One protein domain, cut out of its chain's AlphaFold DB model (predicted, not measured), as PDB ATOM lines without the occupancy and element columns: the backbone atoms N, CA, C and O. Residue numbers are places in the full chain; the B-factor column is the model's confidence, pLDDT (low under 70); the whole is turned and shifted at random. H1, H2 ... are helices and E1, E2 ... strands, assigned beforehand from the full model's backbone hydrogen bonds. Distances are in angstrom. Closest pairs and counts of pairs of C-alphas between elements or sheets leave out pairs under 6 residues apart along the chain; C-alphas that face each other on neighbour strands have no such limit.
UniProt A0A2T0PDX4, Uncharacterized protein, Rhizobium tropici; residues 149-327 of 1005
ATOM      1  N   PHE A 149     188.880 205.496 225.940       88.19
ATOM      2  CA  PHE A 149     189.392 206.199 227.111       88.19
ATOM      3  C   PHE A 149     189.782 205.161 228.158       88.19
ATOM      4  O   PHE A 149     188.934 204.405 228.632       88.19
ATOM      5  N   LEU A 150     191.063 205.119 228.506       82.50
ATOM      6  CA  LEU A 150     191.574 204.343 229.631       82.50
ATOM      7  C   LEU A 150     191.982 205.303 230.744       82.50
ATOM      8  O   LEU A 150     192.330 206.456 230.487       82.50
ATOM      9  N   THR A 151     191.975 204.817 231.979       79.56
ATOM     10  CA  THR A 151     192.597 205.531 233.096       79.56
ATOM     11  C   THR A 151     194.098 205.689 232.832       79.56
ATOM     12  O   THR A 151     194.722 204.819 232.215       79.56
ATOM     13  N   GLY A 152     194.660 206.824 233.237       70.12
ATOM     14  CA  GLY A 152     196.059 207.179 233.015       70.12
ATOM     15  C   GLY A 152     197.066 206.343 233.817       70.12
ATOM     16  O   GLY A 152     196.702 205.398 234.516       70.12
ATOM     17  N   ASP A 153     198.358 206.646 233.669       65.00
ATOM     18  CA  ASP A 153     199.447 205.896 234.312       65.00
ATOM     19  C   ASP A 153     199.535 206.147 235.832       65.00
ATOM     20  O   ASP A 153     199.679 207.285 236.262       65.00
ATOM     21  N   THR A 154     199.560 205.078 236.641       55.09
ATOM     22  CA  THR A 154     199.748 205.131 238.111       55.09
ATOM     23  C   THR A 154     201.186 205.458 238.544       55.09
ATOM     24  O   THR A 154     201.416 205.764 239.708       55.09
ATOM     25  N   ASN A 155     202.171 205.343 237.639       45.31
ATOM     26  CA  ASN A 155     203.592 205.188 237.996       45.31
ATOM     27  C   ASN A 155     204.525 206.278 237.439       45.31
ATOM     28  O   ASN A 155     205.740 206.087 237.406       45.31
ATOM     29  N   THR A 156     204.005 207.418 236.985       46.72
ATOM     30  CA  THR A 156     204.845 208.514 236.472       46.72
ATOM     31  C   THR A 156     204.489 209.837 237.135       46.72
ATOM     32  O   THR A 156     203.964 210.726 236.477       46.72
ATOM     33  N   SER A 157     204.752 209.963 238.438       45.28
ATOM     34  CA  SER A 157     204.658 211.247 239.142       45.28
ATOM     35  C   SER A 157     206.002 211.972 239.113       45.28
ATOM     36  O   SER A 157     207.027 211.441 239.543       45.28
ATOM     37  N   THR A 158     205.986 213.200 238.608       45.16
ATOM     38  CA  THR A 158     207.042 214.203 238.760       45.16
ATOM     39  C   THR A 158     206.317 215.546 238.762       45.16
ATOM     40  O   THR A 158     205.653 215.846 237.776       45.16
ATOM     41  N   GLY A 159     206.372 216.297 239.867       45.75
ATOM     42  CA  GLY A 159     205.454 217.413 240.158       45.75
ATOM     43  C   GLY A 159     205.314 218.518 239.093       45.75
ATOM     44  O   GLY A 159     205.987 218.527 238.064       45.75
ATOM     45  N   THR A 160     204.430 219.485 239.372       43.59
ATOM     46  CA  THR A 160     204.034 220.596 238.480       43.59
ATOM     47  C   THR A 160     205.187 221.130 237.611       43.59
ATOM     48  O   THR A 160     206.128 221.742 238.127       43.59
ATOM     49  N   GLY A 161     205.097 220.913 236.292       53.03
ATOM     50  CA  GLY A 161     206.062 221.380 235.284       53.03
ATOM     51  C   GLY A 161     206.843 220.294 234.527       53.03
ATOM     52  O   GLY A 161     207.702 220.644 233.718       53.03
ATOM     53  N   ILE A 162     206.579 219.002 234.766       62.06
ATOM     54  CA  ILE A 162     207.312 217.889 234.125       62.06
ATOM     55  C   ILE A 162     206.432 217.054 233.167       62.06
ATOM     56  O   ILE A 162     206.966 216.282 232.367       62.06
ATOM     57  N   PHE A 163     205.110 217.267 233.131       71.69
ATOM     58  CA  PHE A 163     204.252 216.652 232.113       71.69
ATOM     59  C   PHE A 163     204.654 217.159 230.708       71.69
ATOM     60  O   PHE A 163     204.689 218.375 230.485       71.69
ATOM     61  N   PRO A 164     205.017 216.273 229.754       78.88
ATOM     62  CA  PRO A 164     205.563 216.664 228.454       78.88
ATOM     63  C   PRO A 164     204.442 217.069 227.489       78.88
ATOM     64  O   PRO A 164     204.235 216.439 226.447       78.88
ATOM     65  N   SER A 165     203.672 218.084 227.872       87.56
ATOM     66  CA  SER A 165     202.535 218.558 227.100       87.56
ATOM     67  C   SER A 165     202.956 219.235 225.803       87.56
ATOM     68  O   SER A 165     203.957 219.941 225.739       87.56
ATOM     69  N   PHE A 166     202.177 219.001 224.750       90.75
ATOM     70  CA  PHE A 166     202.286 219.726 223.486       90.75
ATOM     71  C   PHE A 166     201.201 220.812 223.352       90.75
ATOM     72  O   PHE A 166     201.286 221.653 222.453       90.75
ATOM     73  N   ILE A 167     200.193 220.806 224.235       91.56
ATOM     74  CA  ILE A 167     199.234 221.899 224.441       91.56
ATOM     75  C   ILE A 167     198.809 221.947 225.914       91.56
ATOM     76  O   ILE A 167     198.521 220.911 226.515       91.56
ATOM     77  N   GLN A 168     198.768 223.162 226.457       91.06
ATOM     78  CA  GLN A 168     198.146 223.521 227.730       91.06
ATOM     79  C   GLN A 168     196.948 224.414 227.428       91.06
ATOM     80  O   GLN A 168     197.107 225.425 226.741       91.06
ATOM     81  N   ILE A 169     195.778 224.068 227.943       89.50
ATOM     82  CA  ILE A 169     194.550 224.860 227.809       89.50
ATOM     83  C   ILE A 169     194.244 225.451 229.179       89.50
ATOM     84  O   ILE A 169     194.384 224.745 230.170       89.50
ATOM     85  N   GLN A 170     193.976 226.757 229.244       83.56
ATOM     86  CA  GLN A 170     193.813 227.462 230.512       83.56
ATOM     87  C   GLN A 170     192.511 228.247 230.591       83.56
ATOM     88  O   GLN A 170     192.224 229.066 229.716       83.56
ATOM     89  N   ALA A 171     191.857 228.160 231.748       72.06
ATOM     90  CA  ALA A 171     190.697 228.958 232.106       72.06
ATOM     91  C   ALA A 171     190.840 230.441 231.760       72.06
ATOM     92  O   ALA A 171     191.626 231.183 232.366       72.06
ATOM     93  N   ASN A 172     189.970 230.916 230.866       67.12
ATOM     94  CA  ASN A 172     189.670 232.329 230.738       67.12
ATOM     95  C   ASN A 172     188.476 232.680 231.650       67.12
ATOM     96  O   ASN A 172     187.338 232.292 231.361       67.12
ATOM     97  N   PRO A 173     188.657 233.496 232.713       62.22
ATOM     98  CA  PRO A 173     187.573 233.869 233.632       62.22
ATOM     99  C   PRO A 173     186.383 234.586 232.967       62.22
ATOM    100  O   PRO A 173     185.374 234.853 233.619       62.22
ATOM    101  N   GLN A 174     186.511 234.972 231.694       60.69
ATOM    102  CA  GLN A 174     185.495 235.676 230.910       60.69
ATOM    103  C   GLN A 174     184.575 234.733 230.112       60.69
ATOM    104  O   GLN A 174     183.548 235.204 229.621       60.69
ATOM    105  N   GLU A 175     184.896 233.437 230.019       66.06
ATOM    106  CA  GLU A 175     184.212 232.465 229.141       66.06
ATOM    107  C   GLU A 175     183.344 231.436 229.889       66.06
ATOM    108  O   GLU A 175     182.745 230.553 229.285       66.06
ATOM    109  N   GLY A 176     183.162 231.610 231.203       67.00
ATOM    110  CA  GLY A 176     182.136 230.889 231.966       67.00
ATOM    111  C   GLY A 176     182.392 229.389 232.154       67.00
ATOM    112  O   GLY A 176     181.421 228.652 232.315       67.00
ATOM    113  N   GLY A 177     183.662 228.965 232.157       74.12
ATOM    114  CA  GLY A 177     184.080 227.571 232.362       74.12
ATOM    115  C   GLY A 177     184.126 226.732 231.083       74.12
ATOM    116  O   GLY A 177     184.104 225.508 231.172       74.12
ATOM    117  N   VAL A 178     184.117 227.371 229.908       86.31
ATOM    118  CA  VAL A 178     184.442 226.730 228.626       86.31
ATOM    119  C   VAL A 178     185.886 227.059 228.278       86.31
ATOM    120  O   VAL A 178     186.264 228.226 228.340       86.31
ATOM    121  N   GLU A 179     186.650 226.041 227.894       89.69
ATOM    122  CA  GLU A 179     188.062 226.157 227.533       89.69
ATOM    123  C   GLU A 179     188.332 225.428 226.225       89.69
ATOM    124  O   GLU A 179     187.887 224.295 226.031       89.69
ATOM    125  N   GLN A 180     189.030 226.066 225.291       91.69
ATOM    126  CA  GLN A 180     189.338 225.455 224.001       91.69
ATOM    127  C   GLN A 180     190.653 225.955 223.420       91.69
ATOM    128  O   GLN A 180     190.971 227.143 223.462       91.69
ATOM    129  N   ALA A 181     191.412 225.039 222.832       92.75
ATOM    130  CA  ALA A 181     192.606 225.383 222.080       92.75
ATOM    131  C   ALA A 181     193.038 224.232 221.169       92.75
ATOM    132  O   ALA A 181     192.520 223.113 221.229       92.75
ATOM    133  N   PHE A 182     194.053 224.506 220.349       94.00
ATOM    134  CA  PHE A 182     194.796 223.492 219.612       94.00
ATOM    135  C   PHE A 182     196.302 223.740 219.679       94.00
ATOM    136  O   PHE A 182     196.765 224.873 219.824       94.00
ATOM    137  N   ASN A 183     197.086 222.677 219.518       93.94
ATOM    138  CA  ASN A 183     198.544 222.745 219.591       93.94
ATOM    139  C   ASN A 183     199.173 223.450 218.376       93.94
ATOM    140  O   ASN A 183     198.861 223.119 217.235       93.94
ATOM    141  N   THR A 184     200.071 224.419 218.581       90.94
ATOM    142  CA  THR A 184     200.711 225.183 217.491       90.94
ATOM    143  C   THR A 184     201.981 225.896 217.954       90.94
ATOM    144  O   THR A 184     202.097 226.259 219.116       90.94
ATOM    145  N   ASP A 185     202.916 226.154 217.033       89.81
ATOM    146  CA  ASP A 185     204.100 227.000 217.278       89.81
ATOM    147  C   ASP A 185     203.805 228.514 217.135       89.81
ATOM    148  O   ASP A 185     204.713 229.348 217.213       89.81
ATOM    149  N   ALA A 186     202.562 228.895 216.815       86.25
ATOM    150  CA  ALA A 186     202.156 230.297 216.728       86.25
ATOM    151  C   ALA A 186     202.044 230.951 218.121       86.25
ATOM    152  O   ALA A 186     202.078 230.282 219.146       86.25
ATOM    153  N   ALA A 187     201.900 232.284 218.167       79.81
ATOM    154  CA  ALA A 187     201.502 232.955 219.409       79.81
ATOM    155  C   ALA A 187     200.160 232.380 219.912       79.81
ATOM    156  O   ALA A 187     199.389 231.932 219.060       79.81
ATOM    157  N   PRO A 188     199.872 232.435 221.228       80.50
ATOM    158  CA  PRO A 188     198.691 231.808 221.815       80.50
ATOM    159  C   PRO A 188     197.413 232.047 221.010       80.50
ATOM    160  O   PRO A 188     197.112 233.188 220.636       80.50
ATOM    161  N   VAL A 189     196.702 230.963 220.717       81.00
ATOM    162  CA  VAL A 189     195.467 230.938 219.932       81.00
ATOM    163  C   VAL A 189     194.376 230.376 220.832       81.00
ATOM    164  O   VAL A 189     194.579 229.330 221.439       81.00
ATOM    165  N   GLU A 190     193.238 231.069 220.912       86.12
ATOM    166  CA  GLU A 190     192.155 230.718 221.848       86.12
ATOM    167  C   GLU A 190     192.683 230.692 223.298       86.12
ATOM    168  O   GLU A 190     193.343 231.659 223.694       86.12
ATOM    169  N   ASP A 191     192.437 229.622 224.057       88.00
ATOM    170  CA  ASP A 191     192.803 229.496 225.474       88.00
ATOM    171  C   ASP A 191     194.160 228.797 225.700       88.00
ATOM    172  O   ASP A 191     194.484 228.381 226.813       88.00
ATOM    173  N   SER A 192     194.988 228.652 224.654       86.00
ATOM    174  CA  SER A 192     196.303 228.009 224.785       86.00
ATOM    175  C   SER A 192     197.242 228.792 225.712       86.00
ATOM    176  O   SER A 192     197.324 230.024 225.632       86.00
ATOM    177  N   GLY A 193     198.051 228.083 226.495       80.81
ATOM    178  CA  GLY A 193     199.108 228.668 227.310       80.81
ATOM    179  C   GLY A 193     200.174 229.416 226.493       80.81
ATOM    180  O   GLY A 193     200.359 229.227 225.293       80.81
ATOM    181  N   SER A 194     200.934 230.288 227.163       82.06
ATOM    182  CA  SER A 194     201.991 231.089 226.513       82.06
ATOM    183  C   SER A 194     203.372 230.429 226.476       82.06
ATOM    184  O   SER A 194     204.301 231.002 225.903       82.06
ATOM    185  N   SER A 195     203.531 229.248 227.084       85.19
ATOM    186  CA  SER A 195     204.820 228.557 227.181       85.19
ATOM    187  C   SER A 195     205.143 227.789 225.895       85.19
ATOM    188  O   SER A 195     204.442 226.820 225.606       85.19
ATOM    189  N   PRO A 196     206.237 228.110 225.170       82.25
ATOM    190  CA  PRO A 196     206.663 227.341 223.995       82.25
ATOM    191  C   PRO A 196     207.141 225.918 224.323       82.25
ATOM    192  O   PRO A 196     207.344 225.118 223.418       82.25
ATOM    193  N   GLN A 197     207.383 225.615 225.604       82.88
ATOM    194  CA  GLN A 197     207.747 224.271 226.059       82.88
ATOM    195  C   GLN A 197     206.532 223.341 226.116       82.88
ATOM    196  O   GLN A 197     206.693 222.151 225.888       82.88
ATOM    197  N   HIS A 198     205.355 223.897 226.407       85.69
ATOM    198  CA  HIS A 198     204.115 223.147 226.607       85.69
ATOM    199  C   HIS A 198     203.081 223.376 225.499       85.69
ATOM    200  O   HIS A 198     202.035 222.743 225.483       85.69
ATOM    201  N   ASN A 199     203.341 224.321 224.592       89.56
ATOM    202  CA  ASN A 199     202.464 224.689 223.485       89.56
ATOM    203  C   ASN A 199     203.320 224.745 222.224       89.56
ATOM    204  O   ASN A 199     204.051 225.713 221.999       89.56
ATOM    205  N   HIS A 200     203.288 223.663 221.450       91.81
ATOM    206  CA  HIS A 200     204.088 223.520 220.242       91.81
ATOM    207  C   HIS A 200     203.426 222.567 219.241       91.81
ATOM    208  O   HIS A 200     202.486 221.827 219.536       91.81
ATOM    209  N   SER A 201     203.922 222.563 218.011       90.88
ATOM    210  CA  SER A 201     203.447 221.652 216.973       90.88
ATOM    211  C   SER A 201     203.811 220.189 217.267       90.88
ATOM    212  O   SER A 201     204.843 219.891 217.870       90.88
ATOM    213  N   LEU A 202     202.961 219.254 216.832       92.50
ATOM    214  CA  LEU A 202     203.141 217.811 217.020       92.50
ATOM    215  C   LEU A 202     203.247 217.131 215.654       92.50
ATOM    216  O   LEU A 202     202.402 217.350 214.794       92.50
ATOM    217  N   LEU A 203     204.269 216.307 215.421       89.75
ATOM    218  CA  LEU A 203     204.367 215.499 214.198       89.75
ATOM    219  C   LEU A 203     203.586 214.192 214.355       89.75
ATOM    220  O   LEU A 203     203.633 213.579 215.421       89.75
ATOM    221  N   LEU A 204     202.966 213.690 213.280       88.12
ATOM    222  CA  LEU A 204     202.324 212.365 213.291       88.12
ATOM    223  C   LEU A 204     203.308 211.259 213.712       88.12
ATOM    224  O   LEU A 204     202.947 210.361 214.467       88.12
ATOM    225  N   SER A 205     204.572 211.342 213.284       82.12
ATOM    226  CA  SER A 205     205.622 210.397 213.683       82.12
ATOM    227  C   SER A 205     205.966 210.412 215.177       82.12
ATOM    228  O   SER A 205     206.617 209.481 215.641       82.12
ATOM    229  N   ALA A 206     205.590 211.463 215.912       82.25
ATOM    230  CA  ALA A 206     205.838 211.576 217.347       82.25
ATOM    231  C   ALA A 206     204.741 210.909 218.195       82.25
ATOM    232  O   ALA A 206     204.946 210.723 219.390       82.25
ATOM    233  N   VAL A 207     203.607 210.522 217.597       88.50
ATOM    234  CA  VAL A 207     202.512 209.850 218.311       88.50
ATOM    235  C   VAL A 207     202.704 208.329 218.248       88.50
ATOM    236  O   VAL A 207     202.637 207.756 217.147       88.50
ATOM    237  N   PRO A 208     202.949 207.643 219.379       85.25
ATOM    238  CA  PRO A 208     203.219 206.209 219.391       85.25
ATOM    239  C   PRO A 208     201.996 205.391 218.960       85.25
ATOM    240  O   PRO A 208     200.853 205.848 219.046       85.25
ATOM    241  N   ILE A 209     202.259 204.174 218.475       82.56
ATOM    242  CA  ILE A 209     201.228 203.163 218.219       82.56
ATOM    243  C   ILE A 209     201.206 202.207 219.402       82.56
ATOM    244  O   ILE A 209     202.253 201.675 219.765       82.56
ATOM    245  N   VAL A 210     200.021 201.947 219.941       76.19
ATOM    246  CA  VAL A 210     199.778 200.871 220.907       76.19
ATOM    247  C   VAL A 210     198.754 199.897 220.349       76.19
ATOM    248  O   VAL A 210     197.805 200.307 219.682       76.19
ATOM    249  N   THR A 211     198.945 198.605 220.601       78.31
ATOM    250  CA  THR A 211     198.032 197.557 220.133       78.31
ATOM    251  C   THR A 211     197.231 197.025 221.315       78.31
ATOM    252  O   THR A 211     197.813 196.526 222.274       78.31
ATOM    253  N   ILE A 212     195.900 197.100 221.238       68.62
ATOM    254  CA  ILE A 212     194.976 196.533 222.233       68.62
ATOM    255  C   ILE A 212     194.023 195.591 221.508       68.62
ATOM    256  O   ILE A 212     193.428 195.973 220.500       68.62
ATOM    257  N   ASP A 213     193.927 194.346 221.979       73.50
ATOM    258  CA  ASP A 213     193.082 193.291 221.396       73.50
ATOM    259  C   ASP A 213     193.244 193.120 219.869       73.50
ATOM    260  O   ASP A 213     192.309 192.781 219.142       73.50
ATOM    261  N   GLY A 214     194.459 193.357 219.360       72.81
ATOM    262  CA  GLY A 214     194.799 193.246 217.938       72.81
ATOM    263  C   GLY A 214     194.427 194.456 217.070       72.81
ATOM    264  O   GLY A 214     194.560 194.374 215.848       72.81
ATOM    265  N   VAL A 215     193.984 195.569 217.665       79.81
ATOM    266  CA  VAL A 215     193.731 196.846 216.979       79.81
ATOM    267  C   VAL A 215     194.815 197.856 217.354       79.81
ATOM    268  O   VAL A 215     195.117 198.039 218.530       79.81
ATOM    269  N   ASP A 216     195.393 198.518 216.350       86.56
ATOM    270  CA  ASP A 216     196.405 199.562 216.537       86.56
ATOM    271  C   ASP A 216     195.747 200.927 216.781       86.56
ATOM    272  O   ASP A 216     194.912 201.375 215.990       86.56
ATOM    273  N   TYR A 217     196.190 201.629 217.820       90.50
ATOM    274  CA  TYR A 217     195.732 202.961 218.210       90.50
ATOM    275  C   TYR A 217     196.896 203.944 218.288       90.50
ATOM    276  O   TYR A 217     198.028 203.558 218.566       90.50
ATOM    277  N   ARG A 218     196.611 205.229 218.076       91.38
ATOM    278  CA  ARG A 218     197.495 206.336 218.450       91.38
ATOM    279  C   ARG A 218     197.197 206.744 219.886       91.38
ATOM    280  O   ARG A 218     196.039 207.027 220.191       91.38
ATOM    281  N   GLU A 219     198.220 206.760 220.738       90.88
ATOM    282  CA  GLU A 219     198.073 207.103 222.158       90.88
ATOM    283  C   GLU A 219     198.333 208.590 222.411       90.88
ATOM    284  O   GLU A 219     199.459 209.078 222.261       90.88
ATOM    285  N   PHE A 220     197.285 209.273 222.864       93.00
ATOM    286  CA  PHE A 220     197.344 210.586 223.493       93.00
ATOM    287  C   PHE A 220     197.104 210.439 224.992       93.00
ATOM    288  O   PHE A 220     196.479 209.483 225.451       93.00
ATOM    289  N   ARG A 221     197.605 211.391 225.763       90.19
ATOM    290  CA  ARG A 221     197.501 211.424 227.218       90.19
ATOM    291  C   ARG A 221     196.966 212.773 227.640       90.19
ATOM    292  O   ARG A 221     197.355 213.772 227.045       90.19
ATOM    293  N   LEU A 222     196.111 212.782 228.648       90.00
ATOM    294  CA  LEU A 222     195.461 213.974 229.169       90.00
ATOM    295  C   LEU A 222     195.674 214.029 230.680       90.00
ATOM    296  O   LEU A 222     195.348 213.060 231.360       90.00
ATOM    297  N   ASP A 223     196.247 215.125 231.161       86.69
ATOM    298  CA  ASP A 223     196.348 215.513 232.574       86.69
ATOM    299  C   ASP A 223     195.366 216.672 232.810       86.69
ATOM    300  O   ASP A 223     195.310 217.610 232.010       86.69
ATOM    301  N   LEU A 224     194.537 216.556 233.842       85.62
ATOM    302  CA  LEU A 224     193.512 217.510 234.247       85.62
ATOM    303  C   LEU A 224     193.910 218.125 235.582       85.62
ATOM    304  O   LEU A 224     194.336 217.447 236.520       85.62
ATOM    305  N   ASN A 225     193.671 219.421 235.732       80.38
ATOM    306  CA  ASN A 225     194.060 220.130 236.943       80.38
ATOM    307  C   ASN A 225     192.867 220.794 237.639       80.38
ATOM    308  O   ASN A 225     192.887 221.974 237.983       80.38
ATOM    309  N   GLU A 226     191.852 219.981 237.915       77.56
ATOM    310  CA  GLU A 226     190.588 220.407 238.516       77.56
ATOM    311  C   GLU A 226     190.595 220.215 240.036       77.56
ATOM    312  O   GLU A 226     190.992 219.163 240.541       77.56
ATOM    313  N   GLN A 227     190.145 221.218 240.800       64.44
ATOM    314  CA  GLN A 227     190.262 221.177 242.266       64.44
ATOM    315  C   GLN A 227     189.162 220.358 242.951       64.44
ATOM    316  O   GLN A 227     189.405 219.799 244.024       64.44
ATOM    317  N   VAL A 228     187.941 220.314 242.397       58.00
ATOM    318  CA  VAL A 228     186.811 219.612 243.048       58.00
ATOM    319  C   VAL A 228     185.748 219.060 242.081       58.00
ATOM    320  O   VAL A 228     184.897 218.279 242.510       58.00
ATOM    321  N   ASN A 229     185.744 219.443 240.800       66.38
ATOM    322  CA  ASN A 229     184.637 219.156 239.880       66.38
ATOM    323  C   ASN A 229     185.022 218.196 238.741       66.38
ATOM    324  O   ASN A 229     186.190 217.964 238.452       66.38
ATOM    325  N   SER A 230     184.005 217.581 238.125       82.31
ATOM    326  CA  SER A 230     184.165 216.840 236.867       82.31
ATOM    327  C   SER A 230     183.953 217.782 235.691       82.31
ATOM    328  O   SER A 230     182.958 218.512 235.670       82.31
ATOM    329  N   ILE A 231     184.838 217.709 234.705       88.44
ATOM    330  CA  ILE A 231     184.730 218.465 233.460       88.44
ATOM    331  C   ILE A 231     184.135 217.599 232.356       88.44
ATOM    332  O   ILE A 231     184.010 216.380 232.471       88.44
ATOM    333  N   SER A 232     183.738 218.247 231.272       90.69
ATOM    334  CA  SER A 232     183.189 217.599 230.088       90.69
ATOM    335  C   SER A 232     184.094 217.878 228.900       90.69
ATOM    336  O   SER A 232     184.263 219.040 228.557       90.69
ATOM    337  N   LEU A 233     184.658 216.849 228.264       93.81
ATOM    338  CA  LEU A 233     185.288 216.974 226.948       93.81
ATOM    339  C   LEU A 233     184.175 216.975 225.900       93.81
ATOM    340  O   LEU A 233     183.585 215.931 225.626       93.81
ATOM    341  N   ASP A 234     183.883 218.146 225.345       91.56
ATOM    342  CA  ASP A 234     182.772 218.363 224.415       91.56
ATOM    343  C   ASP A 234     183.193 218.252 222.956       91.56
ATOM    344  O   ASP A 234     182.371 217.932 222.107       91.56
ATOM    345  N   LYS A 235     184.466 218.517 222.642       91.31
ATOM    346  CA  LYS A 235     185.025 218.256 221.310       91.31
ATOM    347  C   LYS A 235     186.423 217.710 221.424       91.31
ATOM    348  O   LYS A 235     187.231 218.227 222.187       91.31
ATOM    349  N   LEU A 236     186.718 216.723 220.589       93.88
ATOM    350  CA  LEU A 236     188.069 216.264 220.312       93.88
ATOM    351  C   LEU A 236     188.180 216.009 218.814       93.88
ATOM    352  O   LEU A 236     187.572 215.079 218.279       93.88
ATOM    353  N   GLN A 237     188.938 216.862 218.138       93.19
ATOM    354  CA  GLN A 237     189.115 216.823 216.693       93.19
ATOM    355  C   GLN A 237     190.602 216.802 216.372       93.19
ATOM    356  O   GLN A 237     191.396 217.491 217.011       93.19
ATOM    357  N   ILE A 238     190.987 216.029 215.361       94.50
ATOM    358  CA  ILE A 238     192.358 216.013 214.864       94.50
ATOM    359  C   ILE A 238     192.361 216.450 213.410       94.50
ATOM    360  O   ILE A 238     191.627 215.913 212.582       94.50
ATOM    361  N   TYR A 239     193.242 217.392 213.093       93.12
ATOM    362  CA  TYR A 239     193.504 217.867 211.740       93.12
ATOM    363  C   TYR A 239     194.944 217.558 211.344       93.12
ATOM    364  O   TYR A 239     195.828 217.419 212.191       93.12
ATOM    365  N   SER A 240     195.192 217.484 210.037       91.81
ATOM    366  CA  SER A 240     196.551 217.388 209.496       91.81
ATOM    367  C   SER A 240     196.905 218.615 208.659       91.81
ATOM    368  O   SER A 240     196.072 219.141 207.914       91.81
ATOM    369  N   ALA A 241     198.153 219.072 208.762       91.00
ATOM    370  CA  ALA A 241     198.683 220.151 207.937       91.00
ATOM    371  C   ALA A 241     200.182 219.981 207.644       91.00
ATOM    372  O   ALA A 241     200.882 219.159 208.231       91.00
ATOM    373  N   THR A 242     200.695 220.790 206.716       89.06
ATOM    374  CA  THR A 242     202.105 220.762 206.290       89.06
ATOM    375  C   THR A 242     203.001 221.761 207.034       89.06
ATOM    376  O   THR A 242     204.187 221.851 206.733       89.06
ATOM    377  N   THR A 243     202.456 222.551 207.961       88.06
ATOM    378  CA  THR A 243     203.170 223.590 208.732       88.06
ATOM    379  C   THR A 243     202.776 223.510 210.200       88.06
ATOM    380  O   THR A 243     201.604 223.259 210.447       88.06
ATOM    381  N   GLY A 244     203.712 223.763 211.126       88.31
ATOM    382  CA  GLY A 244     203.513 223.666 212.583       88.31
ATOM    383  C   GLY A 244     202.979 224.929 213.285       88.31
ATOM    384  O   GLY A 244     202.559 224.869 214.436       88.31
ATOM    385  N   ASN A 245     202.892 226.073 212.604       91.31
ATOM    386  CA  ASN A 245     202.591 227.380 213.208       91.31
ATOM    387  C   ASN A 245     201.233 227.987 212.786       91.31
ATOM    388  O   ASN A 245     201.154 229.175 212.457       91.31
ATOM    389  N   LEU A 246     200.166 227.187 212.733       91.75
ATOM    390  CA  LEU A 246     198.828 227.658 212.355       91.75
ATOM    391  C   LEU A 246     198.187 228.572 213.412       91.75
ATOM    392  O   LEU A 246     198.362 228.372 214.609       91.75
ATOM    393  N   THR A 247     197.390 229.543 212.956       90.69
ATOM    394  CA  THR A 247     196.575 230.438 213.809       90.69
ATOM    395  C   THR A 247     195.064 230.218 213.638       90.69
ATOM    396  O   THR A 247     194.270 230.980 214.175       90.69
ATOM    397  N   SER A 248     194.651 229.253 212.810       89.62
ATOM    398  CA  SER A 248     193.253 228.850 212.601       89.62
ATOM    399  C   SER A 248     193.203 227.481 211.919       89.62
ATOM    400  O   SER A 248     194.023 227.209 211.040       89.62
ATOM    401  N   LEU A 249     192.215 226.658 212.281       89.81
ATOM    402  CA  LEU A 249     191.967 225.338 211.682       89.81
ATOM    403  C   LEU A 249     190.992 225.380 210.487       89.81
ATOM    404  O   LEU A 249     190.715 224.358 209.857       89.81
ATOM    405  N   ALA A 250     190.471 226.562 210.139       87.25
ATOM    406  CA  ALA A 250     189.465 226.707 209.093       87.25
ATOM    407  C   ALA A 250     189.984 226.251 207.713       87.25
ATOM    408  O   ALA A 250     190.951 226.795 207.179       87.25
ATOM    409  N   GLY A 251     189.286 225.289 207.102       82.75
ATOM    410  CA  GLY A 251     189.590 224.778 205.759       82.75
ATOM    411  C   GLY A 251     190.655 223.677 205.698       82.75
ATOM    412  O   GLY A 251     191.054 223.303 204.594       82.75
ATOM    413  N   LEU A 252     191.111 223.161 206.845       88.12
ATOM    414  CA  LEU A 252     191.995 221.996 206.916       88.12
ATOM    415  C   LEU A 252     191.239 220.677 206.740       88.12
ATOM    416  O   LEU A 252     190.016 220.610 206.855       88.12
ATOM    417  N   VAL A 253     191.999 219.613 206.474       82.69
ATOM    418  CA  VAL A 253     191.478 218.246 206.457       82.69
ATOM    419  C   VAL A 253     191.416 217.738 207.892       82.69
ATOM    420  O   VAL A 253     192.454 217.502 208.517       82.69
ATOM    421  N   GLU A 254     190.198 217.560 208.387       88.62
ATOM    422  CA  GLU A 254     189.934 216.818 209.612       88.62
ATOM    423  C   GLU A 254     190.140 215.321 209.350       88.62
ATOM    424  O   GLU A 254     189.600 214.759 208.393       88.62
ATOM    425  N   ILE A 255     190.972 214.689 210.171       89.00
ATOM    426  CA  ILE A 255     191.296 213.262 210.081       89.00
ATOM    427  C   ILE A 255     190.533 212.430 211.113       89.00
ATOM    428  O   ILE A 255     190.362 211.231 210.906       89.00
ATOM    429  N   TYR A 256     190.062 213.059 212.191       91.88
ATOM    430  CA  TYR A 256     189.232 212.431 213.211       91.88
ATOM    431  C   TYR A 256     188.353 213.475 213.915       91.88
ATOM    432  O   TYR A 256     188.843 214.556 214.243       91.88
ATOM    433  N   SER A 257     187.098 213.125 214.198       90.25
ATOM    434  CA  SER A 257     186.201 213.869 215.090       90.25
ATOM    435  C   SER A 257     185.474 212.928 216.049       90.25
ATOM    436  O   SER A 257     184.940 211.892 215.639       90.25
ATOM    437  N   MET A 258     185.426 213.317 217.325       89.25
ATOM    438  CA  MET A 258     184.664 212.618 218.360       89.25
ATOM    439  C   MET A 258     183.156 212.583 218.060       89.25
ATOM    440  O   MET A 258     182.527 211.563 218.317       89.25
ATOM    441  N   ASP A 259     182.615 213.627 217.426       85.12
ATOM    442  CA  ASP A 259     181.187 213.737 217.080       85.12
ATOM    443  C   ASP A 259     180.814 213.046 215.753       85.12
ATOM    444  O   ASP A 259     179.637 212.966 215.399       85.12
ATOM    445  N   GLY A 260     181.799 212.512 215.018       80.31
ATOM    446  CA  GLY A 260     181.642 211.936 213.672       80.31
ATOM    447  C   GLY A 260     180.935 210.571 213.604       80.31
ATOM    448  O   GLY A 260     181.258 209.750 212.750       80.31
ATOM    449  N   GLY A 261     180.051 210.244 214.551       75.56
ATOM    450  CA  GLY A 261     179.304 208.979 214.559       75.56
ATOM    451  C   GLY A 261     180.194 207.727 214.473       75.56
ATOM    452  O   GLY A 261     181.196 207.620 215.172       75.56
ATOM    453  N   SER A 262     179.833 206.744 213.639       71.31
ATOM    454  CA  SER A 262     180.628 205.510 213.454       71.31
ATOM    455  C   SER A 262     181.740 205.626 212.400       71.31
ATOM    456  O   SER A 262     182.546 204.704 212.281       71.31
ATOM    457  N   ASP A 263     181.769 206.697 211.597       70.44
ATOM    458  CA  ASP A 263     182.758 206.881 210.520       70.44
ATOM    459  C   ASP A 263     183.919 207.821 210.892       70.44
ATOM    460  O   ASP A 263     184.907 207.889 210.148       70.44
ATOM    461  N   GLY A 264     183.814 208.491 212.048       68.44
ATOM    462  CA  GLY A 264     184.851 209.307 212.671       68.44
ATOM    463  C   GLY A 264     185.211 210.578 211.900       68.44
ATOM    464  O   GLY A 264     186.289 211.120 212.143       68.44
ATOM    465  N   LYS A 265     184.374 211.040 210.957       67.75
ATOM    466  CA  LYS A 265     184.646 212.207 210.094       67.75
ATOM    467  C   LYS A 265     183.513 213.231 210.135       67.75
ATOM    468  O   LYS A 265     182.349 212.862 210.141       67.75
ATOM    469  N   THR A 266     183.840 214.520 210.032       65.25
ATOM    470  CA  THR A 266     182.832 215.579 209.843       65.25
ATOM    471  C   THR A 266     182.033 215.421 208.542       65.25
ATOM    472  O   THR A 266     182.592 215.409 207.439       65.25
ATOM    473  N   GLY A 267     180.698 215.384 208.655       57.88
ATOM    474  CA  GLY A 267     179.777 215.580 207.525       57.88
ATOM    475  C   GLY A 267     178.838 214.417 207.180       57.88
ATOM    476  O   GLY A 267     178.258 214.425 206.086       57.88
ATOM    477  N   GLY A 268     178.671 213.438 208.073       57.06
ATOM    478  CA  GLY A 268     177.673 212.374 207.956       57.06
ATOM    479  C   GLY A 268     176.274 212.806 208.422       57.06
ATOM    480  O   GLY A 268     176.106 213.754 209.178       57.06
ATOM    481  N   GLY A 269     175.225 212.108 207.969       55.28
ATOM    482  CA  GLY A 269     173.837 212.372 208.391       55.28
ATOM    483  C   GLY A 269     173.491 211.904 209.813       55.28
ATOM    484  O   GLY A 269     172.358 212.118 210.239       55.28
ATOM    485  N   ASP A 270     174.452 211.285 210.505       59.81
ATOM    486  CA  ASP A 270     174.319 210.671 211.829       59.81
ATOM    487  C   ASP A 270     175.319 211.267 212.851       59.81
ATOM    488  O   ASP A 270     175.597 210.617 213.857       59.81
ATOM    489  N   ASP A 271     175.870 212.469 212.609       69.25
ATOM    490  CA  ASP A 271     176.701 213.178 213.602       69.25
ATOM    491  C   ASP A 271     175.869 213.409 214.878       69.25
ATOM    492  O   ASP A 271     174.749 213.938 214.825       69.25
ATOM    493  N   VAL A 272     176.397 212.978 216.026       65.69
ATOM    494  CA  VAL A 272     175.753 213.148 217.334       65.69
ATOM    495  C   VAL A 272     176.714 213.905 218.230       65.69
ATOM    496  O   VAL A 272     177.782 213.380 218.515       65.69
ATOM    497  N   ASP A 273     176.303 215.085 218.703       78.56
ATOM    498  CA  ASP A 273     177.046 215.831 219.724       78.56
ATOM    499  C   ASP A 273     177.225 214.929 220.960       78.56
ATOM    500  O   ASP A 273     176.243 214.531 221.607       78.56
ATOM    501  N   VAL A 274     178.472 214.562 221.257       83.31
ATOM    502  CA  VAL A 274     178.843 213.686 222.372       83.31
ATOM    503  C   VAL A 274     179.815 214.395 223.298       83.31
ATOM    504  O   VAL A 274     180.832 214.927 222.884       83.31
ATOM    505  N   SER A 275     179.521 214.328 224.590       88.81
ATOM    506  CA  SER A 275     180.360 214.884 225.648       88.81
ATOM    507  C   SER A 275     180.859 213.756 226.544       88.81
ATOM    508  O   SER A 275     180.051 212.958 227.029       88.81
ATOM    509  N   VAL A 276     182.169 213.672 226.776       90.50
ATOM    510  CA  VAL A 276     182.772 212.675 227.672       90.50
ATOM    511  C   VAL A 276     183.026 213.315 229.031       90.50
ATOM    512  O   VAL A 276     183.762 214.293 229.130       90.50
ATOM    513  N   GLY A 277     182.421 212.766 230.087       90.12
ATOM    514  CA  GLY A 277     182.656 213.242 231.451       90.12
ATOM    515  C   GLY A 277     184.010 212.767 231.972       90.12
ATOM    516  O   GLY A 277     184.303 211.573 231.911       90.12
ATOM    517  N   LEU A 278     184.817 213.685 232.493       90.12
ATOM    518  CA  LEU A 278     186.161 213.432 232.997       90.12
ATOM    519  C   LEU A 278     186.311 213.987 234.417       90.12
ATOM    520  O   LEU A 278     185.688 214.982 234.784       90.12
ATOM    521  N   THR A 279     187.146 213.350 235.227       86.06
ATOM    522  CA  THR A 279     187.423 213.758 236.605       86.06
ATOM    523  C   THR A 279     188.926 213.678 236.835       86.06
ATOM    524  O   THR A 279     189.514 212.629 236.583       86.06
ATOM    525  N   ALA A 280     189.538 214.765 237.314       77.88
ATOM    526  CA  ALA A 280     190.954 214.760 237.672       77.88
ATOM    527  C   ALA A 280     191.220 213.712 238.766       77.88
ATOM    528  O   ALA A 280     190.487 213.640 239.758       77.88
ATOM    529  N   TRP A 281     192.253 212.888 238.589       70.06
ATOM    530  CA  TRP A 281     192.654 211.873 239.566       70.06
ATOM    531  C   TRP A 281     193.350 212.532 240.758       70.06
ATOM    532  O   TRP A 281     193.087 212.166 241.905       70.06
ATOM    533  N   SER A 282     194.178 213.548 240.496       64.31
ATOM    534  CA  SER A 282     194.681 214.475 241.509       64.31
ATOM    535  C   SER A 282     195.125 215.800 240.877       64.31
ATOM    536  O   SER A 282     195.886 215.812 239.912       64.31
ATOM    537  N   SER A 283     194.642 216.928 241.416       59.56
ATOM    538  CA  SER A 283     194.875 218.258 240.835       59.56
ATOM    539  C   SER A 283     196.372 218.592 240.765       59.56
ATOM    540  O   SER A 283     197.026 218.696 241.809       59.56
ATOM    541  N   GLY A 284     196.904 218.809 239.561       57.91
ATOM    542  CA  GLY A 284     198.258 219.339 239.346       57.91
ATOM    543  C   GLY A 284     199.381 218.326 239.585       57.91
ATOM    544  O   GLY A 284     200.500 218.708 239.931       57.91
ATOM    545  N   SER A 285     199.080 217.041 239.437       57.06
ATOM    546  CA  SER A 285     199.949 215.918 239.798       57.06
ATOM    547  C   SER A 285     201.047 215.590 238.783       57.06
ATOM    548  O   SER A 285     201.988 214.865 239.113       57.06
ATOM    549  N   GLY A 286     200.987 216.164 237.577       61.53
ATOM    550  CA  GLY A 286     202.017 215.995 236.553       61.53
ATOM    551  C   GLY A 286     202.055 214.589 235.945       61.53
ATOM    552  O   GLY A 286     203.073 214.212 235.356       61.53
ATOM    553  N   HIS A 287     200.975 213.814 236.085       69.00
ATOM    554  CA  HIS A 287     200.771 212.519 235.439       69.00
ATOM    555  C   HIS A 287     199.494 212.548 234.595       69.00
ATOM    556  O   HIS A 287     198.590 213.325 234.848       69.00
ATOM    557  N   SER A 288     199.369 211.675 233.591       75.81
ATOM    558  CA  SER A 288     198.120 211.616 232.818       75.81
ATOM    559  C   SER A 288     196.984 211.084 233.694       75.81
ATOM    560  O   SER A 288     197.152 210.015 234.280       75.81
ATOM    561  N   ASP A 289     195.833 211.743 233.715       81.50
ATOM    562  CA  ASP A 289     194.575 211.214 234.252       81.50
ATOM    563  C   ASP A 289     193.918 210.219 233.294       81.50
ATOM    564  O   ASP A 289     193.322 209.226 233.718       81.50
ATOM    565  N   TYR A 290     194.065 210.455 231.986       87.50
ATOM    566  CA  TYR A 290     193.467 209.634 230.938       87.50
ATOM    567  C   TYR A 290     194.457 209.319 229.817       87.50
ATOM    568  O   TYR A 290     195.223 210.174 229.371       87.50
ATOM    569  N   LYS A 291     194.385 208.090 229.296       89.19
ATOM    570  CA  LYS A 291     194.919 207.734 227.975       89.19
ATOM    571  C   LYS A 291     193.773 207.717 226.981       89.19
ATOM    572  O   LYS A 291     192.776 207.023 227.181       89.19
ATOM    573  N   VAL A 292     193.937 208.451 225.894       92.44
ATOM    574  CA  VAL A 292     192.941 208.603 224.840       92.44
ATOM    575  C   VAL A 292     193.490 207.969 223.571       92.44
ATOM    576  O   VAL A 292     194.447 208.453 222.964       92.44
ATOM    577  N   LEU A 293     192.902 206.836 223.202       92.81
ATOM    578  CA  LEU A 293     193.369 205.977 222.125       92.81
ATOM    579  C   LEU A 293     192.468 206.138 220.908       92.81
ATOM    580  O   LEU A 293     191.297 205.766 220.936       92.81
ATOM    581  N   ILE A 294     193.023 206.666 219.819       92.56
ATOM    582  CA  ILE A 294     192.281 206.875 218.570       92.56
ATOM    583  C   ILE A 294     192.736 205.828 217.552       92.56
ATOM    584  O   ILE A 294     193.946 205.710 217.330       92.56
ATOM    585  N   PRO A 295     191.824 205.067 216.913       92.75
ATOM    586  CA  PRO A 295     192.202 204.023 215.968       92.75
ATOM    587  C   PRO A 295     193.177 204.529 214.905       92.75
ATOM    588  O   PRO A 295     192.911 205.497 214.187       92.75
ATOM    589  N   ASN A 296     194.309 203.839 214.758       92.50
ATOM    590  CA  ASN A 296     195.356 204.212 213.809       92.50
ATOM    591  C   ASN A 296     194.843 204.197 212.353       92.50
ATOM    592  O   ASN A 296     195.397 204.875 211.488       92.50
ATOM    593  N   SER A 297     193.743 203.486 212.078       89.44
ATOM    594  CA  SER A 297     193.060 203.478 210.781       89.44
ATOM    595  C   SER A 297     192.591 204.859 210.311       89.44
ATOM    596  O   SER A 297     192.560 205.086 209.103       89.44
ATOM    597  N   TYR A 298     192.267 205.795 211.213       90.12
ATOM    598  CA  TYR A 298     191.869 207.162 210.832       90.12
ATOM    599  C   TYR A 298     193.035 208.005 210.304       90.12
ATOM    600  O   TYR A 298     192.838 208.927 209.519       90.12
ATOM    601  N   PHE A 299     194.266 207.635 210.655       90.69
ATOM    602  CA  PHE A 299     195.489 208.295 210.197       90.69
ATOM    603  C   PHE A 299     196.028 207.685 208.889       90.69
ATOM    604  O   PHE A 299     197.061 208.117 208.372       90.69
ATOM    605  N   ALA A 300     195.350 206.671 208.337       84.50
ATOM    606  CA  ALA A 300     195.771 205.998 207.117       84.50
ATOM    607  C   ALA A 300     195.714 206.947 205.906       84.50
ATOM    608  O   ALA A 300     194.662 207.471 205.548       84.50
ATOM    609  N   GLY A 301     196.855 207.125 205.234       81.50
ATOM    610  CA  GLY A 301     196.989 208.018 204.077       81.50
ATOM    611  C   GLY A 301     197.512 209.421 204.407       81.50
ATOM    612  O   GLY A 301     197.803 210.172 203.477       81.50
ATOM    613  N   THR A 302     197.697 209.750 205.688       85.56
ATOM    614  CA  THR A 302     198.372 210.977 206.140       85.56
ATOM    615  C   THR A 302     199.894 210.789 206.093       85.56
ATOM    616  O   THR A 302     200.405 209.729 206.454       85.56
ATOM    617  N   ASP A 303     200.635 211.800 205.626       80.06
ATOM    618  CA  ASP A 303     202.105 211.772 205.594       80.06
ATOM    619  C   ASP A 303     202.659 211.658 207.032       80.06
ATOM    620  O   ASP A 303     202.291 212.481 207.870       80.06
ATOM    621  N   PRO A 304     203.542 210.689 207.352       75.56
ATOM    622  CA  PRO A 304     204.189 210.603 208.665       75.56
ATOM    623  C   PRO A 304     204.920 211.884 209.099       75.56
ATOM    624  O   PRO A 304     205.091 212.101 210.298       75.56
ATOM    625  N   GLY A 305     205.346 212.724 208.147       79.06
ATOM    626  CA  GLY A 305     205.938 214.041 208.397       79.06
ATOM    627  C   GLY A 305     204.934 215.196 208.503       79.06
ATOM    628  O   GLY A 305     205.359 216.341 208.642       79.06
ATOM    629  N   ALA A 306     203.625 214.938 208.410       89.06
ATOM    630  CA  ALA A 306     202.600 215.956 208.616       89.06
ATOM    631  C   ALA A 306     202.522 216.372 210.090       89.06
ATOM    632  O   ALA A 306     202.705 215.559 211.002       89.06
ATOM    633  N   TYR A 307     202.192 217.642 210.306       91.62
ATOM    634  CA  TYR A 307     201.840 218.150 211.622       91.62
ATOM    635  C   TYR A 307     200.396 217.775 211.943       91.62
ATOM    636  O   TYR A 307     199.502 217.940 211.106       91.62
ATOM    637  N   LEU A 308     200.190 217.273 213.153       94.75
ATOM    638  CA  LEU A 308     198.892 217.024 213.744       94.75
ATOM    639  C   LEU A 308     198.490 218.188 214.638       94.75
ATOM    640  O   LEU A 308     199.293 218.715 215.412       94.75
ATOM    641  N   TYR A 309     197.214 218.521 214.526       94.50
ATOM    642  CA  TYR A 309     196.536 219.538 215.305       94.50
ATOM    643  C   TYR A 309     195.401 218.871 216.068       94.50
ATOM    644  O   TYR A 309     194.367 218.574 215.472       94.50
ATOM    645  N   LEU A 310     195.621 218.595 217.350       95.38
ATOM    646  CA  LEU A 310     194.590 218.176 218.287       95.38
ATOM    647  C   LEU A 310     193.911 219.438 218.809       95.38
ATOM    648  O   LEU A 310     194.546 220.273 219.449       95.38
ATOM    649  N   TYR A 311     192.631 219.568 218.489       94.50
ATOM    650  CA  TYR A 311     191.732 220.561 219.050       94.50
ATOM    651  C   TYR A 311     190.855 219.882 220.092       94.50
ATOM    652  O   TYR A 311     190.225 218.861 219.789       94.50
ATOM    653  N   SER A 312     190.797 220.453 221.290       94.44
ATOM    654  CA  SER A 312     189.871 220.014 222.329       94.44
ATOM    655  C   SER A 312     189.095 221.184 222.909       94.44
ATOM    656  O   SER A 312     189.649 222.268 223.078       94.44
ATOM    657  N   GLN A 313     187.823 220.940 223.220       92.56
ATOM    658  CA  GLN A 313     186.944 221.868 223.925       92.56
ATOM    659  C   GLN A 313     186.426 221.194 225.193       92.56
ATOM    660  O   GLN A 313     185.872 220.095 225.109       92.56
ATOM    661  N   PHE A 314     186.573 221.866 226.328       91.38
ATOM    662  CA  PHE A 314     186.079 221.443 227.628       91.38
ATOM    663  C   PHE A 314     184.995 222.396 228.145       91.38
ATOM    664  O   PHE A 314     185.044 223.595 227.873       91.38
ATOM    665  N   SER A 315     184.035 221.872 228.910       88.62
ATOM    666  CA  SER A 315     183.071 222.650 229.700       88.62
ATOM    667  C   SER A 315     183.116 222.270 231.178       88.62
ATOM    668  O   SER A 315     183.353 221.113 231.534       88.62
ATOM    669  N   ASN A 316     182.742 223.232 232.023       84.62
ATOM    670  CA  ASN A 316     182.775 223.182 233.489       84.62
ATOM    671  C   ASN A 316     184.188 223.144 234.094       84.62
ATOM    672  O   ASN A 316     184.305 222.758 235.254       84.62
ATOM    673  N   ALA A 317     185.209 223.554 233.338       81.50
ATOM    674  CA  ALA A 317     186.570 223.701 233.848       81.50
ATOM    675  C   ALA A 317     186.640 224.871 234.844       81.50
ATOM    676  O   ALA A 317     186.034 225.932 234.612       81.50
ATOM    677  N   ASP A 318     187.281 224.655 235.996       73.31
ATOM    678  CA  ASP A 318     187.268 225.608 237.113       73.31
ATOM    679  C   ASP A 318     188.639 225.989 237.685       73.31
ATOM    680  O   ASP A 318     188.729 226.983 238.426       73.31
ATOM    681  N   ALA A 319     189.703 225.278 237.311       72.31
ATOM    682  CA  ALA A 319     191.056 225.545 237.776       72.31
ATOM    683  C   ALA A 319     192.124 224.925 236.858       72.31
ATOM    684  O   ALA A 319     191.880 223.958 236.162       72.31
ATOM    685  N   GLY A 320     193.353 225.448 236.937       80.81
ATOM    686  CA  GLY A 320     194.526 224.759 236.396       80.81
ATOM    687  C   GLY A 320     194.718 224.842 234.877       80.81
ATOM    688  O   GLY A 320     194.321 225.825 234.255       80.81
ATOM    689  N   PHE A 321     195.466 223.875 234.335       85.12
ATOM    690  CA  PHE A 321     195.648 223.658 232.902       85.12
ATOM    691  C   PHE A 321     195.179 222.243 232.558       85.12
ATOM    692  O   PHE A 321     195.617 221.304 233.226       85.12
ATOM    693  N   GLU A 322     194.426 222.086 231.470       88.62
ATOM    694  CA  GLU A 322     194.273 220.789 230.807       88.62
ATOM    695  C   GLU A 322     195.437 220.584 229.850       88.62
ATOM    696  O   GLU A 322     195.675 221.377 228.929       88.62
ATOM    697  N   GLU A 323     196.179 219.504 230.056       90.31
ATOM    698  CA  GLU A 323     197.428 219.264 229.355       90.31
ATOM    699  C   GLU A 323     197.349 217.997 228.508       90.31
ATOM    700  O   GLU A 323     197.117 216.902 229.021       90.31
ATOM    701  N   TRP A 324     197.618 218.110 227.205       92.44
ATOM    702  CA  TRP A 324     197.744 216.939 226.335       92.44
ATOM    703  C   TRP A 324     199.203 216.599 226.059       92.44
ATOM    704  O   TRP A 324     199.980 217.460 225.646       92.44
ATOM    705  N   SER A 325     199.560 215.324 226.196       89.50
ATOM    706  CA  SER A 325     200.849 214.760 225.787       89.50
ATOM    707  C   SER A 325     200.669 213.485 224.950       89.50
ATOM    708  O   SER A 325     199.555 213.074 224.613       89.50
ATOM    709  N   VAL A 326     201.780 212.870 224.548       87.38
ATOM    710  CA  VAL A 326     201.813 211.574 223.852       87.38
ATOM    711  C   VAL A 326     202.565 210.553 224.701       87.38
ATOM    712  O   VAL A 326     203.379 210.926 225.546       87.38
ATOM    713  N   GLY A 327     202.315 209.260 224.480       70.69
ATOM    714  CA  GLY A 327     203.073 208.207 225.165       70.69
ATOM    715  C   GLY A 327     204.578 208.215 224.839       70.69
ATOM    716  O   GLY A 327     204.982 208.722 223.787       70.69
TER     717      GLY A 327
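This is residues 149 to 327 of the 1005 residues of an uncharacterized protein of Rhizobium tropici (UniProt A0A2T0PDX4). Two sheets, E1 E2 E4 E5 E9 E11 and E3 E6 E7 E8 E10, form a sandwich, strands crossed at 45 degrees. The 179 printed residues are compact, radius of gyration of the C-alphas 15.4 A, spans 40 by 37 by 32 A. Mostly strand, it has little regular structure, 71 residues in named elements; helix H1 follows E9.

Start at E1, residues 149 to 151: N 150 is 2.9 A from O 291 of antiparallel E9, 290 to 295. N 237 of E6, 230 to 241, is 2.9 A from O 311 of antiparallel E10, 307 to 315. H1, 296 to 299, too short for O i to N i+4 pairs, is on E1's sheet.

Find C-alpha 149, where E1 begins, at (189.392, 206.199, 227.111); along the chain then come E2, 167 to 170, E3, 178 to 182, E4, 209 to 212, E5, 215 to 223, E6, 230 to 241, E7, 253 to 257, E8, 276 to 279, E9, 290 to 295, H1, 296 to 299, E10, 307 to 315, and E11, 321 to 326, with C-alpha 326 at (201.813, 211.574, 223.852).

The printed part has no cut; 34 residues have pLDDT under 70.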